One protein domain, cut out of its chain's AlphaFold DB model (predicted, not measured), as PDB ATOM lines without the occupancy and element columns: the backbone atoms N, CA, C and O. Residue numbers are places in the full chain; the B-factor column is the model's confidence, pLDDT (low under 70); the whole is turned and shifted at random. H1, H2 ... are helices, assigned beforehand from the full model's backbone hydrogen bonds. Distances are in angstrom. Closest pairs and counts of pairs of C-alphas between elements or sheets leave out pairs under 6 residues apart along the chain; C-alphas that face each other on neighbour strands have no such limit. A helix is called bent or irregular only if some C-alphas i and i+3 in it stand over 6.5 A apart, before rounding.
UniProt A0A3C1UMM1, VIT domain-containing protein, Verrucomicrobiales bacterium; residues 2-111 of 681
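What this domain is: This is residues 2 to 111 of the 681 residues of the protein "VIT domain-containing protein" of Verrucomicrobiales bacterium (UniProt A0A3C1UMM1). One very long helix, H1, sticks out as a stalk from a small compact head: its residues 4 to 36 stand free, and its last part, H1b, turns into the head. There H1b and H2 make a helical hairpin, and a second side-by-side pair, H3 and H5, lies steeply across it; the stretch with the short H4 loops out at one side. The printed part has 110 residues with five named helices, H1 to H5 in chain order, and no named strand; the class is all helix. The whole is extended, with a radius of gyration of the C-alphas of 21.8 A and spans of 73 by 26 by 26 A, the stalk making the length.

How they stand to each other: H1, residues 4 to 48, is the hub, touching four other helices. By its hydrogen bonds it was assigned as one helix, but it is bent: C-alphas 34 and 37 are 7.1 A apart. Its arms H1a, residues 4 to 34, and H1b, residues 37 to 48, stand at a steep tilt of 42 degrees. H1a touches no helix. H1b and H2, residues 53 to 66, form a hairpin, opposite ways at a shallow tilt of 23 degrees; their closest C-alphas, of Ala 48 and Arg 56, are 4.1 A apart. H3, residues 69 to 75, touches H1b at a steep tilt of 61 degrees, closest at the C-alphas of Asn 38 and Thr 71, 6.7 A. H4, residues 86 to 90, only just touches H1b, whose residues 39 to 43 alone take part, with 3 pairs of C-alphas within 8 A; the closest are those of Thr 43 and Ser 87, 6.4 A. H5, residues 99 to 110, touches H3, opposite ways at a shallow tilt of 13 degrees, with the C-alphas of Ala 75 and Ala 102 closest at 5.8 A. Residues 105 to 110 of H5 touch residues 60 to 64 of H2 at a steep tilt of 61 degrees, closest at the C-alphas of Arg 64 and Val 109, 5.2 A. H2 and H4 are apart. In H1b, H2, H3, H4 and H5 every O i to N i+4 pair is within hydrogen-bond range; in H1a 26 of 27 are.

Where its parts are: H1a begins at C-alpha 4 (176.324, 24.491, -24.560) and measures 44.9 A; H1b measures 16.1 A. H2 measures 19.7 A, H3 9.9 A and H4 6.4 A. H5 measures 16.0 A and ends at C-alpha 110 (159.636, -5.810, 33.026).

The domain as a whole: The C-alphas of Ile 2 and Gly 111, 74.5 A apart, are the two farthest apart. Without residues 2 to 36, the body spans 30 by 26 by 22 A. The printed part has no cut, and no link is long. The mean pLDDT of the printed part is 76.7; residues 2 to 14 and 78 to 96 are under 70.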
ATOM      1  N   ILE A   2     178.980  23.060 -29.560       49.75
ATOM      2  CA  ILE A   2     179.692  22.048 -28.744       49.75
ATOM      3  C   ILE A   2     179.882  22.497 -27.276       49.75
ATOM      4  O   ILE A   2     179.905  21.662 -26.379       49.75
ATOM      5  N   TRP A   3     179.904  23.807 -26.998       43.09
ATOM      6  CA  TRP A   3     180.053  24.342 -25.634       43.09
ATOM      7  C   TRP A   3     178.767  24.328 -24.784       43.09
ATOM      8  O   TRP A   3     178.851  24.036 -23.594       43.09
ATOM      9  N   SER A   4     177.570  24.535 -25.359       48.62
ATOM     10  CA  SER A   4     176.324  24.491 -24.560       48.62
ATOM     11  C   SER A   4     175.944  23.064 -24.138       48.62
ATOM     12  O   SER A   4     175.557  22.849 -22.997       48.62
ATOM     13  N   LYS A   5     176.201  22.053 -24.986       49.06
ATOM     14  CA  LYS A   5     176.010  20.632 -24.627       49.06
ATOM     15  C   LYS A   5     176.945  20.139 -23.512       49.06
ATOM     16  O   LYS A   5     176.639  19.133 -22.873       49.06
ATOM     17  N   CYS A   6     178.078  20.809 -23.285       46.91
ATOM     18  CA  CYS A   6     179.020  20.463 -22.217       46.91
ATOM     19  C   CYS A   6     178.586  21.063 -20.864       46.91
ATOM     20  O   CYS A   6     178.658  20.381 -19.844       46.91
ATOM     21  N   SER A   7     178.048  22.290 -20.878       52.03
ATOM     22  CA  SER A   7     177.454  22.968 -19.713       52.03
ATOM     23  C   SER A   7     176.237  22.216 -19.158       52.03
ATOM     24  O   SER A   7     176.205  21.890 -17.972       52.03
ATOM     25  N   ASP A   8     175.297  21.826 -20.027       52.88
ATOM     26  CA  ASP A   8     174.082  21.101 -19.616       52.88
ATOM     27  C   ASP A   8     174.400  19.703 -19.049       52.88
ATOM     28  O   ASP A   8     173.749  19.222 -18.119       52.88
ATOM     29  N   ARG A   9     175.458  19.044 -19.551       52.12
ATOM     30  CA  ARG A   9     175.948  17.773 -18.986       52.12
ATOM     31  C   ARG A   9     176.536  17.952 -17.587       52.12
ATOM     32  O   ARG A   9     176.247  17.120 -16.728       52.12
ATOM     33  N   LEU A  10     177.306  19.017 -17.356       53.28
ATOM     34  CA  LEU A  10     177.938  19.333 -16.068       53.28
ATOM     35  C   LEU A  10     176.927  19.754 -14.987       53.28
ATOM     36  O   LEU A  10     177.089  19.388 -13.820       53.28
ATOM     37  N   GLU A  11     175.865  20.479 -15.344       56.03
ATOM     38  CA  GLU A  11     174.775  20.784 -14.407       56.03
ATOM     39  C   GLU A  11     173.931  19.545 -14.092       56.03
ATOM     40  O   GLU A  11     173.649  19.274 -12.920       56.03
ATOM     41  N   SER A  12     173.630  18.712 -15.097       58.06
ATOM     42  CA  SER A  12     172.913  17.449 -14.878       58.06
ATOM     43  C   SER A  12     173.692  16.471 -13.986       58.06
ATOM     44  O   SER A  12     173.091  15.761 -13.177       58.06
ATOM     45  N   SER A  13     175.031  16.446 -14.075       60.25
ATOM     46  CA  SER A  13     175.874  15.594 -13.229       60.25
ATOM     47  C   SER A  13     175.959  16.106 -11.794       60.25
ATOM     48  O   SER A  13     175.914  15.303 -10.867       60.25
ATOM     49  N   LYS A  14     176.015  17.431 -11.583       66.19
ATOM     50  CA  LYS A  14     175.985  18.037 -10.238       66.19
ATOM     51  C   LYS A  14     174.637  17.826  -9.544       66.19
ATOM     52  O   LYS A  14     174.616  17.543  -8.348       66.19
ATOM     53  N   LEU A  15     173.529  17.910 -10.284       71.94
ATOM     54  CA  LEU A  15     172.190  17.646  -9.753       71.94
ATOM     55  C   LEU A  15     172.018  16.166  -9.370       71.94
ATOM     56  O   LEU A  15     171.561  15.874  -8.268       71.94
ATOM     57  N   LYS A  16     172.466  15.235 -10.226       72.75
ATOM     58  CA  LYS A  16     172.484  13.792  -9.920       72.75
ATOM     59  C   LYS A  16     173.357  13.462  -8.710       72.75
ATOM     60  O   LYS A  16     172.955  12.656  -7.882       72.75
ATOM     61  N   TYR A  17     174.514  14.112  -8.576       76.31
ATOM     62  CA  TYR A  17     175.406  13.937  -7.428       76.31
ATOM     63  C   TYR A  17     174.763  14.442  -6.126       76.31
ATOM     64  O   TYR A  17     174.811  13.756  -5.111       76.31
ATOM     65  N   ARG A  18     174.085  15.599  -6.153       78.44
ATOM     66  CA  ARG A  18     173.329  16.114  -4.997       78.44
ATOM     67  C   ARG A  18     172.161  15.206  -4.608       78.44
ATOM     68  O   ARG A  18     172.007  14.921  -3.428       78.44
ATOM     69  N   LEU A  19     171.376  14.732  -5.579       79.50
ATOM     70  CA  LEU A  19     170.279  13.783  -5.350       79.50
ATOM     71  C   LEU A  19     170.782  12.447  -4.785       79.50
ATOM     72  O   LEU A  19     170.150  11.898  -3.889       79.50
ATOM     73  N   PHE A  20     171.932  11.958  -5.256       84.19
ATOM     74  CA  PHE A  20     172.581  10.768  -4.706       84.19
ATOM     75  C   PHE A  20     172.992  10.970  -3.247       84.19
ATOM     76  O   PHE A  20     172.650  10.140  -2.415       84.19
ATOM     77  N   TRP A  21     173.663  12.077  -2.909       87.31
ATOM     78  CA  TRP A  21     174.053  12.352  -1.522       87.31
ATOM     79  C   TRP A  21     172.855  12.586  -0.605       87.31
ATOM     80  O   TRP A  21     172.883  12.096   0.512       87.31
ATOM     81  N   LEU A  22     171.795  13.252  -1.074       86.44
ATOM     82  CA  LEU A  22     170.530  13.388  -0.339       86.44
ATOM     83  C   LEU A  22     169.841  12.035  -0.110       86.44
ATOM     84  O   LEU A  22     169.348  11.772   0.982       86.44
ATOM     85  N   GLY A  23     169.823  11.161  -1.119       86.69
ATOM     86  CA  GLY A  23     169.293   9.804  -0.985       86.69
ATOM     87  C   GLY A  23     170.146   8.934  -0.061       86.69
ATOM     88  O   GLY A  23     169.609   8.193   0.754       86.69
ATOM     89  N   PHE A  24     171.470   9.060  -0.139       86.81
ATOM     90  CA  PHE A  24     172.421   8.336   0.699       86.81
ATOM     91  C   PHE A  24     172.360   8.787   2.162       86.81
ATOM     92  O   PHE A  24     172.283   7.946   3.053       86.81
ATOM     93  N   THR A  25     172.324  10.097   2.430       88.12
ATOM     94  CA  THR A  25     172.143  10.618   3.792       88.12
ATOM     95  C   THR A  25     170.763  10.280   4.337       88.12
ATOM     96  O   THR A  25     170.663   9.896   5.497       88.12
ATOM     97  N   GLY A  26     169.717  10.336   3.506       90.06
ATOM     98  CA  GLY A  26     168.377   9.876   3.869       90.06
ATOM     99  C   GLY A  26     168.339   8.386   4.226       90.06
ATOM    100  O   GLY A  26     167.743   8.015   5.232       90.06
ATOM    101  N   ALA A  27     169.029   7.536   3.459       84.94
ATOM    102  CA  ALA A  27     169.130   6.104   3.733       84.94
ATOM    103  C   ALA A  27     169.919   5.807   5.019       84.94
ATOM    104  O   ALA A  27     169.483   4.984   5.818       84.94
ATOM    105  N   ILE A  28     171.038   6.501   5.261       86.44
ATOM    106  CA  ILE A  28     171.795   6.380   6.518       86.44
ATOM    107  C   ILE A  28     170.955   6.853   7.705       86.44
ATOM    108  O   ILE A  28     170.911   6.169   8.721       86.44
ATOM    109  N   ALA A  29     170.267   7.991   7.584       84.75
ATOM    110  CA  ALA A  29     169.397   8.496   8.640       84.75
ATOM    111  C   ALA A  29     168.275   7.498   8.962       84.75
ATOM    112  O   ALA A  29     168.012   7.235  10.130       84.75
ATOM    113  N   LEU A  30     167.669   6.885   7.939       87.62
ATOM    114  CA  LEU A  30     166.655   5.848   8.125       87.62
ATOM    115  C   LEU A  30     167.226   4.601   8.817       87.62
ATOM    116  O   LEU A  30     166.597   4.082   9.733       87.62
ATOM    117  N   LEU A  31     168.421   4.144   8.427       82.00
ATOM    118  CA  LEU A  31     169.093   3.018   9.084       82.00
ATOM    119  C   LEU A  31     169.428   3.325  10.549       82.00
ATOM    120  O   LEU A  31     169.201   2.480  11.407       82.00
ATOM    121  N   LEU A  32     169.906   4.535  10.851       79.75
ATOM    122  CA  LEU A  32     170.175   4.968  12.224       79.75
ATOM    123  C   LEU A  32     168.897   5.022  13.064       79.75
ATOM    124  O   LEU A  32     168.922   4.608  14.214       79.75
ATOM    125  N   VAL A  33     167.779   5.483  12.498       83.75
ATOM    126  CA  VAL A  33     166.476   5.481  13.183       83.75
ATOM    127  C   VAL A  33     165.986   4.055  13.443       83.75
ATOM    128  O   VAL A  33     165.459   3.786  14.518       83.75
ATOM    129  N   LEU A  34     166.183   3.135  12.494       82.44
ATOM    130  CA  LEU A  34     165.798   1.729  12.649       82.44
ATOM    131  C   LEU A  34     166.669   0.985  13.675       82.44
ATOM    132  O   LEU A  34     166.147   0.147  14.404       82.44
ATOM    133  N   GLU A  35     167.962   1.300  13.768       81.69
ATOM    134  CA  GLU A  35     168.880   0.690  14.745       81.69
ATOM    135  C   GLU A  35     168.922   1.411  16.101       81.69
ATOM    136  O   GLU A  35     169.414   0.852  17.085       81.69
ATOM    137  N   ALA A  36     168.385   2.632  16.192       81.31
ATOM    138  CA  ALA A  36     168.400   3.419  17.421       81.31
ATOM    139  C   ALA A  36     167.834   2.656  18.634       81.31
ATOM    140  O   ALA A  36     168.518   2.637  19.656       81.31
ATOM    141  N   PRO A  37     166.677   1.959  18.570       83.38
ATOM    142  CA  PRO A  37     166.155   1.222  19.723       83.38
ATOM    143  C   PRO A  37     167.122   0.152  20.246       83.38
ATOM    144  O   PRO A  37     167.306   0.022  21.456       83.38
ATOM    145  N   ASN A  38     167.796  -0.583  19.356       81.06
ATOM    146  CA  ASN A  38     168.763  -1.614  19.740       81.06
ATOM    147  C   ASN A  38     170.009  -1.003  20.380       81.06
ATOM    148  O   ASN A  38     170.467  -1.473  21.423       81.06
ATOM    149  N   PHE A  39     170.531   0.070  19.785       79.81
ATOM    150  CA  PHE A  39     171.683   0.794  20.313       79.81
ATOM    151  C   PHE A  39     171.397   1.401  21.698       79.81
ATOM    152  O   PHE A  39     172.194   1.245  22.631       79.81
ATOM    153  N   LEU A  40     170.234   2.041  21.861       85.88
ATOM    154  CA  LEU A  40     169.789   2.611  23.134       85.88
ATOM    155  C   LEU A  40     169.599   1.533  24.203       85.88
ATOM    156  O   LEU A  40     170.013   1.730  25.344       85.88
ATOM    157  N   THR A  41     169.035   0.382  23.831       88.50
ATOM    158  CA  THR A  41     168.850  -0.754  24.744       88.50
ATOM    159  C   THR A  41     170.190  -1.313  25.215       88.50
ATOM    160  O   THR A  41     170.384  -1.513  26.406       88.50
ATOM    161  N   ARG A  42     171.159  -1.509  24.314       85.06
ATOM    162  CA  ARG A  42     172.494  -2.016  24.682       85.06
ATOM    163  C   ARG A  42     173.267  -1.061  25.584       85.06
ATOM    164  O   ARG A  42     173.972  -1.509  26.480       85.06
ATOM    165  N   THR A  43     173.121   0.242  25.360       84.75
ATOM    166  CA  THR A  43     173.719   1.264  26.230       84.75
ATOM    167  C   THR A  43     173.072   1.233  27.617       84.75
ATOM    168  O   THR A  43     173.779   1.184  28.619       84.75
ATOM    169  N   GLY A  44     171.737   1.170  27.675       90.06
ATOM    170  CA  GLY A  44     170.993   1.052  28.930       90.06
ATOM    171  C   GLY A  44     171.334  -0.213  29.721       90.06
ATOM    172  O   GLY A  44     171.505  -0.126  30.931       90.06
ATOM    173  N   LEU A  45     171.513  -1.358  29.046       90.00
ATOM    174  CA  LEU A  45     171.936  -2.622  29.666       90.00
ATOM    175  C   LEU A  45     173.269  -2.479  30.404       90.00
ATOM    176  O   LEU A  45     173.403  -2.982  31.507       90.00
ATOM    177  N   ARG A  46     174.235  -1.757  29.832       85.44
ATOM    178  CA  ARG A  46     175.540  -1.545  30.477       85.44
ATOM    179  C   ARG A  46     175.475  -0.591  31.653       85.44
ATOM    180  O   ARG A  46     176.138  -0.820  32.652       85.44
ATOM    181  N   TRP A  47     174.687   0.476  31.544       89.88
ATOM    182  CA  TRP A  47     174.455   1.347  32.694       89.88
ATOM    183  C   TRP A  47     173.783   0.577  33.826       89.88
ATOM    184  O   TRP A  47     174.181   0.739  34.969       89.88
ATOM    185  N   ALA A  48     172.831  -0.301  33.503       91.12
ATOM    186  CA  ALA A  48     172.146  -1.160  34.463       91.12
ATOM    187  C   ALA A  48     173.025  -2.286  35.052       91.12
ATOM    188  O   ALA A  48     172.684  -2.817  36.101       91.12
ATOM    189  N   ASP A  49     174.144  -2.628  34.413       89.69
ATOM    190  CA  ASP A  49     175.134  -3.612  34.885       89.69
ATOM    191  C   ASP A  49     176.281  -2.965  35.692       89.69
ATOM    192  O   ASP A  49     177.214  -3.624  36.135       89.69
ATOM    193  N   SER A  50     176.243  -1.640  35.868       87.44
ATOM    194  CA  SER A  50     177.266  -0.885  36.596       87.44
ATOM    195  C   SER A  50     177.278  -1.218  38.093       87.44
ATOM    196  O   SER A  50     176.223  -1.285  38.723       87.44
ATOM    197  N   GLU A  51     178.471  -1.296  38.693       84.56
ATOM    198  CA  GLU A  51     178.644  -1.428  40.152       84.56
ATOM    199  C   GLU A  51     178.182  -0.174  40.919       84.56
ATOM    200  O   GLU A  51     177.777  -0.252  42.076       84.56
ATOM    201  N   GLU A  52     178.215   1.002  40.283       85.56
ATOM    202  CA  GLU A  52     177.726   2.246  40.884       85.56
ATOM    203  C   GLU A  52     176.187   2.310  40.900       85.56
ATOM    204  O   GLU A  52     175.550   2.382  39.844       85.56
ATOM    205  N   THR A  53     175.595   2.392  42.098       83.38
ATOM    206  CA  THR A  53     174.139   2.388  42.335       83.38
ATOM    207  C   THR A  53     173.378   3.444  41.533       83.38
ATOM    208  O   THR A  53     172.333   3.146  40.957       83.38
ATOM    209  N   VAL A  54     173.904   4.671  41.444       86.00
ATOM    210  CA  VAL A  54     173.251   5.779  40.723       86.00
ATOM    211  C   VAL A  54     173.218   5.510  39.215       86.00
ATOM    212  O   VAL A  54     172.183   5.692  38.565       86.00
ATOM    213  N   THR A  55     174.332   5.038  38.650       88.56
ATOM    214  CA  THR A  55     174.433   4.686  37.227       88.56
ATOM    215  C   THR A  55     173.540   3.488  36.900       88.56
ATOM    216  O   THR A  55     172.800   3.532  35.911       88.56
ATOM    217  N   ARG A  56     173.508   2.486  37.786       90.12
ATOM    218  CA  ARG A  56     172.616   1.324  37.718       90.12
ATOM    219  C   ARG A  56     171.143   1.719  37.683       90.12
ATOM    220  O   ARG A  56     170.440   1.376  36.732       90.12
ATOM    221  N   ALA A  57     170.689   2.511  38.654       87.75
ATOM    222  CA  ALA A  57     169.307   2.991  38.733       87.75
ATOM    223  C   ALA A  57     168.910   3.811  37.492       87.75
ATOM    224  O   ALA A  57     167.826   3.632  36.925       87.75
ATOM    225  N   ARG A  58     169.819   4.662  36.999       90.69
ATOM    226  CA  ARG A  58     169.619   5.412  35.753       90.69
ATOM    227  C   ARG A  58     169.488   4.488  34.541       90.69
ATOM    228  O   ARG A  58     168.633   4.738  33.692       90.69
ATOM    229  N   GLY A  59     170.306   3.441  34.458       93.25
ATOM    230  CA  GLY A  59     170.234   2.423  33.410       93.25
ATOM    231  C   GLY A  59     168.896   1.688  33.401       93.25
ATOM    232  O   GLY A  59     168.249   1.604  32.357       93.25
ATOM    233  N   ILE A  60     168.427   1.240  34.568       93.88
ATOM    234  CA  ILE A  60     167.120   0.584  34.716       93.88
ATOM    235  C   ILE A  60     165.980   1.521  34.304       93.88
ATOM    236  O   ILE A  60     165.139   1.150  33.482       93.88
ATOM    237  N   SER A  61     165.978   2.761  34.799       92.25
ATOM    238  CA  SER A  61     164.974   3.766  34.424       92.25
ATOM    239  C   SER A  61     164.987   4.064  32.918       92.25
ATOM    240  O   SER A  61     163.935   4.153  32.280       92.25
ATOM    241  N   TRP A  62     166.174   4.144  32.308       93.25
ATOM    242  CA  TRP A  62     166.320   4.308  30.863       93.25
ATOM    243  C   TRP A  62     165.685   3.148  30.089       93.25
ATOM    244  O   TRP A  62     164.916   3.371  29.152       93.25
ATOM    245  N   LEU A  63     165.970   1.910  30.497       94.69
ATOM    246  CA  LEU A  63     165.442   0.706  29.857       94.69
ATOM    247  C   LEU A  63     163.924   0.572  30.008       94.69
ATOM    248  O   LEU A  63     163.271   0.167  29.052       94.69
ATOM    249  N   ARG A  64     163.345   0.959  31.151       93.25
ATOM    250  CA  ARG A  64     161.883   0.961  31.346       93.25
ATOM    251  C   ARG A  64     161.155   1.904  30.386       93.25
ATOM    252  O   ARG A  64     160.048   1.596  29.961       93.25
ATOM    253  N   ASN A  65     161.772   3.032  30.033       91.06
ATOM    254  CA  ASN A  65     161.145   4.055  29.193       91.06
ATOM    255  C   ASN A  65     161.446   3.897  27.693       91.06
ATOM    256  O   ASN A  65     160.602   4.219  26.859       91.06
ATOM    257  N   TYR A  66     162.648   3.430  27.343       90.81
ATOM    258  CA  TYR A  66     163.148   3.433  25.960       90.81
ATOM    259  C   TYR A  66     163.709   2.083  25.492       90.81
ATOM    260  O   TYR A  66     164.100   1.954  24.330       90.81
ATOM    261  N   GLY A  67     163.798   1.091  26.380       89.12
ATOM    262  CA  GLY A  67     164.361  -0.219  26.074       89.12
ATOM    263  C   GLY A  67     163.454  -1.059  25.176       89.12
ATOM    264  O   GLY A  67     162.229  -1.031  25.273       89.12
ATOM    265  N   ASN A  68     164.071  -1.849  24.303       90.25
ATOM    266  CA  ASN A  68     163.396  -2.872  23.522       90.25
ATOM    267  C   ASN A  68     163.423  -4.204  24.287       90.25
ATOM    268  O   ASN A  68     164.484  -4.812  24.444       90.25
ATOM    269  N   GLU A  69     162.256  -4.664  24.737       89.88
ATOM    270  CA  GLU A  69     162.116  -5.885  25.541       89.88
ATOM    271  C   GLU A  69     162.704  -7.129  24.857       89.88
ATOM    272  O   GLU A  69     163.364  -7.927  25.517       89.88
ATOM    273  N   GLU A  70     162.532  -7.285  23.540       85.38
ATOM    274  CA  GLU A  70     163.057  -8.441  22.800       85.38
ATOM    275  C   GLU A  70     164.593  -8.467  22.814       85.38
ATOM    276  O   GLU A  70     165.197  -9.531  22.937       85.38
ATOM    277  N   THR A  71     165.237  -7.302  22.731       85.38
ATOM    278  CA  THR A  71     166.699  -7.173  22.809       85.38
ATOM    279  C   THR A  71     167.226  -7.467  24.217       85.38
ATOM    280  O   THR A  71     168.244  -8.145  24.346       85.38
ATOM    281  N   ILE A  72     166.526  -7.032  25.271       89.00
ATOM    282  CA  ILE A  72     166.864  -7.390  26.664       89.00
ATOM    283  C   ILE A  72     166.676  -8.901  26.876       89.00
ATOM    284  O   ILE A  72     167.548  -9.573  27.424       89.00
ATOM    285  N   LEU A  73     165.567  -9.460  26.381       85.06
ATOM    286  CA  LEU A  73     165.272 -10.887  26.480       85.06
ATOM    287  C   LEU A  73     166.321 -11.728  25.742       85.06
ATOM    288  O   LEU A  73     166.763 -12.737  26.278       85.06
ATOM    289  N   LYS A  74     166.773 -11.314  24.551       81.62
ATOM    290  CA  LYS A  74     167.874 -11.981  23.828       81.62
ATOM    291  C   LYS A  74     169.161 -12.018  24.652       81.62
ATOM    292  O   LYS A  74     169.797 -13.068  24.715       81.62
ATOM    293  N   ALA A  75     169.502 -10.932  25.347       82.38
ATOM    294  CA  ALA A  75     170.679 -10.886  26.218       82.38
ATOM    295  C   ALA A  75     170.619 -11.902  27.380       82.38
ATOM    296  O   ALA A  75     171.660 -12.355  27.844       82.38
ATOM    297  N   CYS A  76     169.422 -12.335  27.800       79.12
ATOM    298  CA  CYS A  76     169.257 -13.380  28.821       79.12
ATOM    299  C   CYS A  76     169.693 -14.784  28.349       79.12
ATOM    300  O   CYS A  76     169.905 -15.666  29.189       79.12
ATOM    301  N   TYR A  77     169.792 -14.993  27.028       71.38
ATOM    302  CA  TYR A  77     170.105 -16.278  26.385       71.38
ATOM    303  C   TYR A  77     171.429 -16.257  25.598       71.38
ATOM    304  O   TYR A  77     172.075 -17.293  25.444       71.38
ATOM    305  N   GLU A  78     171.859 -15.101  25.087       67.75
ATOM    306  CA  GLU A  78     173.084 -14.983  24.287       67.75
ATOM    307  C   GLU A  78     174.353 -15.118  25.141       67.75
ATOM    308  O   GLU A  78     174.437 -14.632  26.267       67.75
ATOM    309  N   ARG A  79     175.393 -15.783  24.615       58.69
ATOM    310  CA  ARG A  79     176.722 -15.729  25.245       58.69
ATOM    311  C   ARG A  79     177.256 -14.298  25.147       58.69
ATOM    312  O   ARG A  79     177.125 -13.718  24.066       58.69
ATOM    313  N   PRO A  80     177.945 -13.769  26.175       56.16
ATOM    314  CA  PRO A  80     178.659 -12.504  26.060       56.16
ATOM    315  C   PRO A  80     179.696 -12.609  24.934       56.16
ATOM    316  O   PRO A  80     180.787 -13.159  25.089       56.16
ATOM    317  N   ARG A  81     179.334 -12.141  23.738       52.19
ATOM    318  CA  ARG A  81     180.250 -12.010  22.608       52.19
ATOM    319  C   ARG A  81     180.853 -10.616  22.697       52.19
ATOM    320  O   ARG A  81     180.117  -9.634  22.740       52.19
ATOM    321  N   ARG A  82     182.188 -10.519  22.650       46.16
ATOM    322  CA  ARG A  82     182.881  -9.266  22.307       46.16
ATOM    323  C   ARG A  82     182.532  -8.915  20.864       46.16
ATOM    324  O   ARG A  82     183.262  -9.241  19.931       46.16
ATOM    325  N   VAL A  83     181.362  -8.329  20.665       43.47
ATOM    326  CA  VAL A  83     181.016  -7.686  19.407       43.47
ATOM    327  C   VAL A  83     181.708  -6.329  19.436       43.47
ATOM    328  O   VAL A  83     181.526  -5.573  20.387       43.47
ATOM    329  N   PHE A  84     182.505  -6.021  18.410       40.22
ATOM    330  CA  PHE A  84     182.877  -4.638  18.114       40.22
ATOM    331  C   PHE A  84     181.587  -3.888  17.766       40.22
ATOM    332  O   PHE A  84     181.161  -3.871  16.613       40.22
ATOM    333  N   ASP A  85     180.922  -3.348  18.779       50.91
ATOM    334  CA  ASP A  85     179.746  -2.502  18.624       50.91
ATOM    335  C   ASP A  85     180.156  -1.053  18.892       50.91
ATOM    336  O   ASP A  85     180.941  -0.779  19.798       50.91
ATOM    337  N   VAL A  86     179.613  -0.110  18.130       51.28
ATOM    338  CA  VAL A  86     179.858   1.334  18.272       51.28
ATOM    339  C   VAL A  86     179.578   1.789  19.709       51.28
ATOM    340  O   VAL A  86     180.260   2.666  20.229       51.28
ATOM    341  N   SER A  87     178.645   1.120  20.393       50.91
ATOM    342  CA  SER A  87     178.384   1.318  21.819       50.91
ATOM    343  C   SER A  87     179.610   1.020  22.693       50.91
ATOM    344  O   SER A  87     179.885   1.769  23.618       50.91
ATOM    345  N   SER A  88     180.368  -0.063  22.446       52.03
ATOM    346  CA  SER A  88     181.586  -0.425  23.219       52.03
ATOM    347  C   SER A  88     182.719   0.577  23.057       52.03
ATOM    348  O   SER A  88     183.489   0.780  23.986       52.03
ATOM    349  N   TRP A  89     182.775   1.252  21.911       50.56
ATOM    350  CA  TRP A  89     183.737   2.319  21.666       50.56
ATOM    351  C   TRP A  89     183.343   3.638  22.352       50.56
ATOM    352  O   TRP A  89     184.213   4.410  22.734       50.56
ATOM    353  N   LEU A  90     182.041   3.891  22.535       54.12
ATOM    354  CA  LEU A  90     181.523   5.124  23.143       54.12
ATOM    355  C   LEU A  90     181.452   5.094  24.677       54.12
ATOM    356  O   LEU A  90     181.494   6.158  25.288       54.12
ATOM    357  N   THR A  91     181.310   3.916  25.296       54.81
ATOM    358  CA  THR A  91     181.158   3.790  26.761       54.81
ATOM    359  C   THR A  91     182.430   3.361  27.494       54.81
ATOM    360  O   THR A  91     182.373   3.203  28.706       54.81
ATOM    361  N   ASP A  92     183.541   3.148  26.779       52.72
ATOM    362  CA  ASP A  92     184.862   2.764  27.320       52.72
ATOM    363  C   ASP A  92     184.829   1.577  28.316       52.72
ATOM    364  O   ASP A  92     185.613   1.493  29.258       52.72
ATOM    365  N   SER A  93     183.891   0.641  28.117       54.53
ATOM    366  CA  SER A  93     183.670  -0.529  28.980       54.53
ATOM    367  C   SER A  93     184.058  -1.814  28.238       54.53
ATOM    368  O   SER A  93     183.493  -2.123  27.183       54.53
ATOM    369  N   SER A  94     185.024  -2.576  28.763       53.09
ATOM    370  CA  SER A  94     185.591  -3.753  28.080       53.09
ATOM    371  C   SER A  94     184.753  -5.028  28.185       53.09
ATOM    372  O   SER A  94     184.973  -5.966  27.407       53.09
ATOM    373  N   ASP A  95     183.816  -5.063  29.133       62.69
ATOM    374  CA  ASP A  95     183.140  -6.286  29.550       62.69
ATOM    375  C   ASP A  95     181.682  -6.300  29.078       62.69
ATOM    376  O   ASP A  95     180.994  -5.279  29.018       62.69
ATOM    377  N   ALA A  96     181.243  -7.471  28.620       69.69
ATOM    378  CA  ALA A  96     179.886  -7.684  28.145       69.69
ATOM    379  C   ALA A  96     179.013  -8.138  29.317       69.69
ATOM    380  O   ALA A  96     179.436  -9.016  30.067       69.69
ATOM    381  N   VAL A  97     177.798  -7.585  29.402       79.12
ATOM    382  CA  VAL A  97     176.789  -7.954  30.406       79.12
ATOM    383  C   VAL A  97     176.616  -9.469  30.424       79.12
ATOM    384  O   VAL A  97     176.453 -10.098  29.368       79.12
ATOM    385  N   THR A  98     176.695 -10.064  31.611       82.62
ATOM    386  CA  THR A  98     176.549 -11.512  31.761       82.62
ATOM    387  C   THR A  98     175.089 -11.931  31.565       82.62
ATOM    388  O   THR A  98     174.169 -11.117  31.628       82.62
ATOM    389  N   GLN A  99     174.838 -13.224  31.334       79.50
ATOM    390  CA  GLN A  99     173.459 -13.721  31.226       79.50
ATOM    391  C   GLN A  99     172.682 -13.570  32.537       79.50
ATOM    392  O   GLN A  99     171.482 -13.308  32.500       79.50
ATOM    393  N   ASP A 100     173.347 -13.755  33.680       80.19
ATOM    394  CA  ASP A 100     172.718 -13.639  34.996       80.19
ATOM    395  C   ASP A 100     172.287 -12.194  35.258       80.19
ATOM    396  O   ASP A 100     171.129 -11.935  35.591       80.19
ATOM    397  N   ASP A 101     173.168 -11.238  34.969       87.19
ATOM    398  CA  ASP A 101     172.867  -9.818  35.142       87.19
ATOM    399  C   ASP A 101     171.822  -9.341  34.130       87.19
ATOM    400  O   ASP A 101     170.879  -8.643  34.497       87.19
ATOM    401  N   ALA A 102     171.864  -9.826  32.884       88.12
ATOM    402  CA  ALA A 102     170.803  -9.567  31.913       88.12
ATOM    403  C   ALA A 102     169.426 -10.060  32.398       88.12
ATOM    404  O   ALA A 102     168.423  -9.387  32.156       88.12
ATOM    405  N   ARG A 103     169.353 -11.193  33.116       86.75
ATOM    406  CA  ARG A 103     168.098 -11.712  33.700       86.75
ATOM    407  C   ARG A 103     167.622 -10.867  34.876       86.75
ATOM    408  O   ARG A 103     166.418 -10.611  34.963       86.75
ATOM    409  N   LYS A 104     168.535 -10.409  35.741       90.88
ATOM    410  CA  LYS A 104     168.226  -9.445  36.813       90.88
ATOM    411  C   LYS A 104     167.661  -8.157  36.231       90.88
ATOM    412  O   LYS A 104     166.566  -7.748  36.612       90.88
ATOM    413  N   ILE A 105     168.337  -7.598  35.230       93.56
ATOM    414  CA  ILE A 105     167.914  -6.382  34.534       93.56
ATOM    415  C   ILE A 105     166.567  -6.598  33.834       93.56
ATOM    416  O   ILE A 105     165.675  -5.760  33.952       93.56
ATOM    417  N   PHE A 106     166.364  -7.730  33.149       92.31
ATOM    418  CA  PHE A 106     165.081  -8.057  32.518       92.31
ATOM    419  C   PHE A 106     163.938  -8.069  33.534       92.31
ATOM    420  O   PHE A 106     162.888  -7.472  33.281       92.31
ATOM    421  N   TYR A 107     164.144  -8.702  34.692       93.06
ATOM    422  CA  TYR A 107     163.162  -8.693  35.771       93.06
ATOM    423  C   TYR A 107     162.935  -7.275  36.306       93.06
ATOM    424  O   TYR A 107     161.793  -6.835  36.348       93.06
ATOM    425  N   GLN A 108     163.983  -6.514  36.628       94.50
ATOM    426  CA  GLN A 108     163.851  -5.139  37.127       94.50
ATOM    427  C   GLN A 108     163.130  -4.214  36.139       94.50
ATOM    428  O   GLN A 108     162.354  -3.354  36.550       94.50
ATOM    429  N   VAL A 109     163.327  -4.396  34.833       94.75
ATOM    430  CA  VAL A 109     162.680  -3.585  33.795       94.75
ATOM    431  C   VAL A 109     161.226  -4.003  33.573       94.75
ATOM    432  O   VAL A 109     160.352  -3.144  33.497       94.75
ATOM    433  N   THR A 110     160.946  -5.306  33.481       92.50
ATOM    434  CA  THR A 110     159.636  -5.810  33.026       92.50
ATOM    435  C   THR A 110     158.713  -6.295  34.141       92.50
ATOM    436  O   THR A 110     157.517  -6.459  33.912       92.50
ATOM    437  N   GLY A 111     159.264  -6.596  35.318       90.56
ATOM    438  CA  GLY A 111     158.587  -7.260  36.434       90.56
ATOM    439  C   GLY A 111     158.175  -8.701  36.175       90.56
ATOM    440  O   GLY A 111     157.446  -9.282  36.977       90.56
TER     441      GLY A 111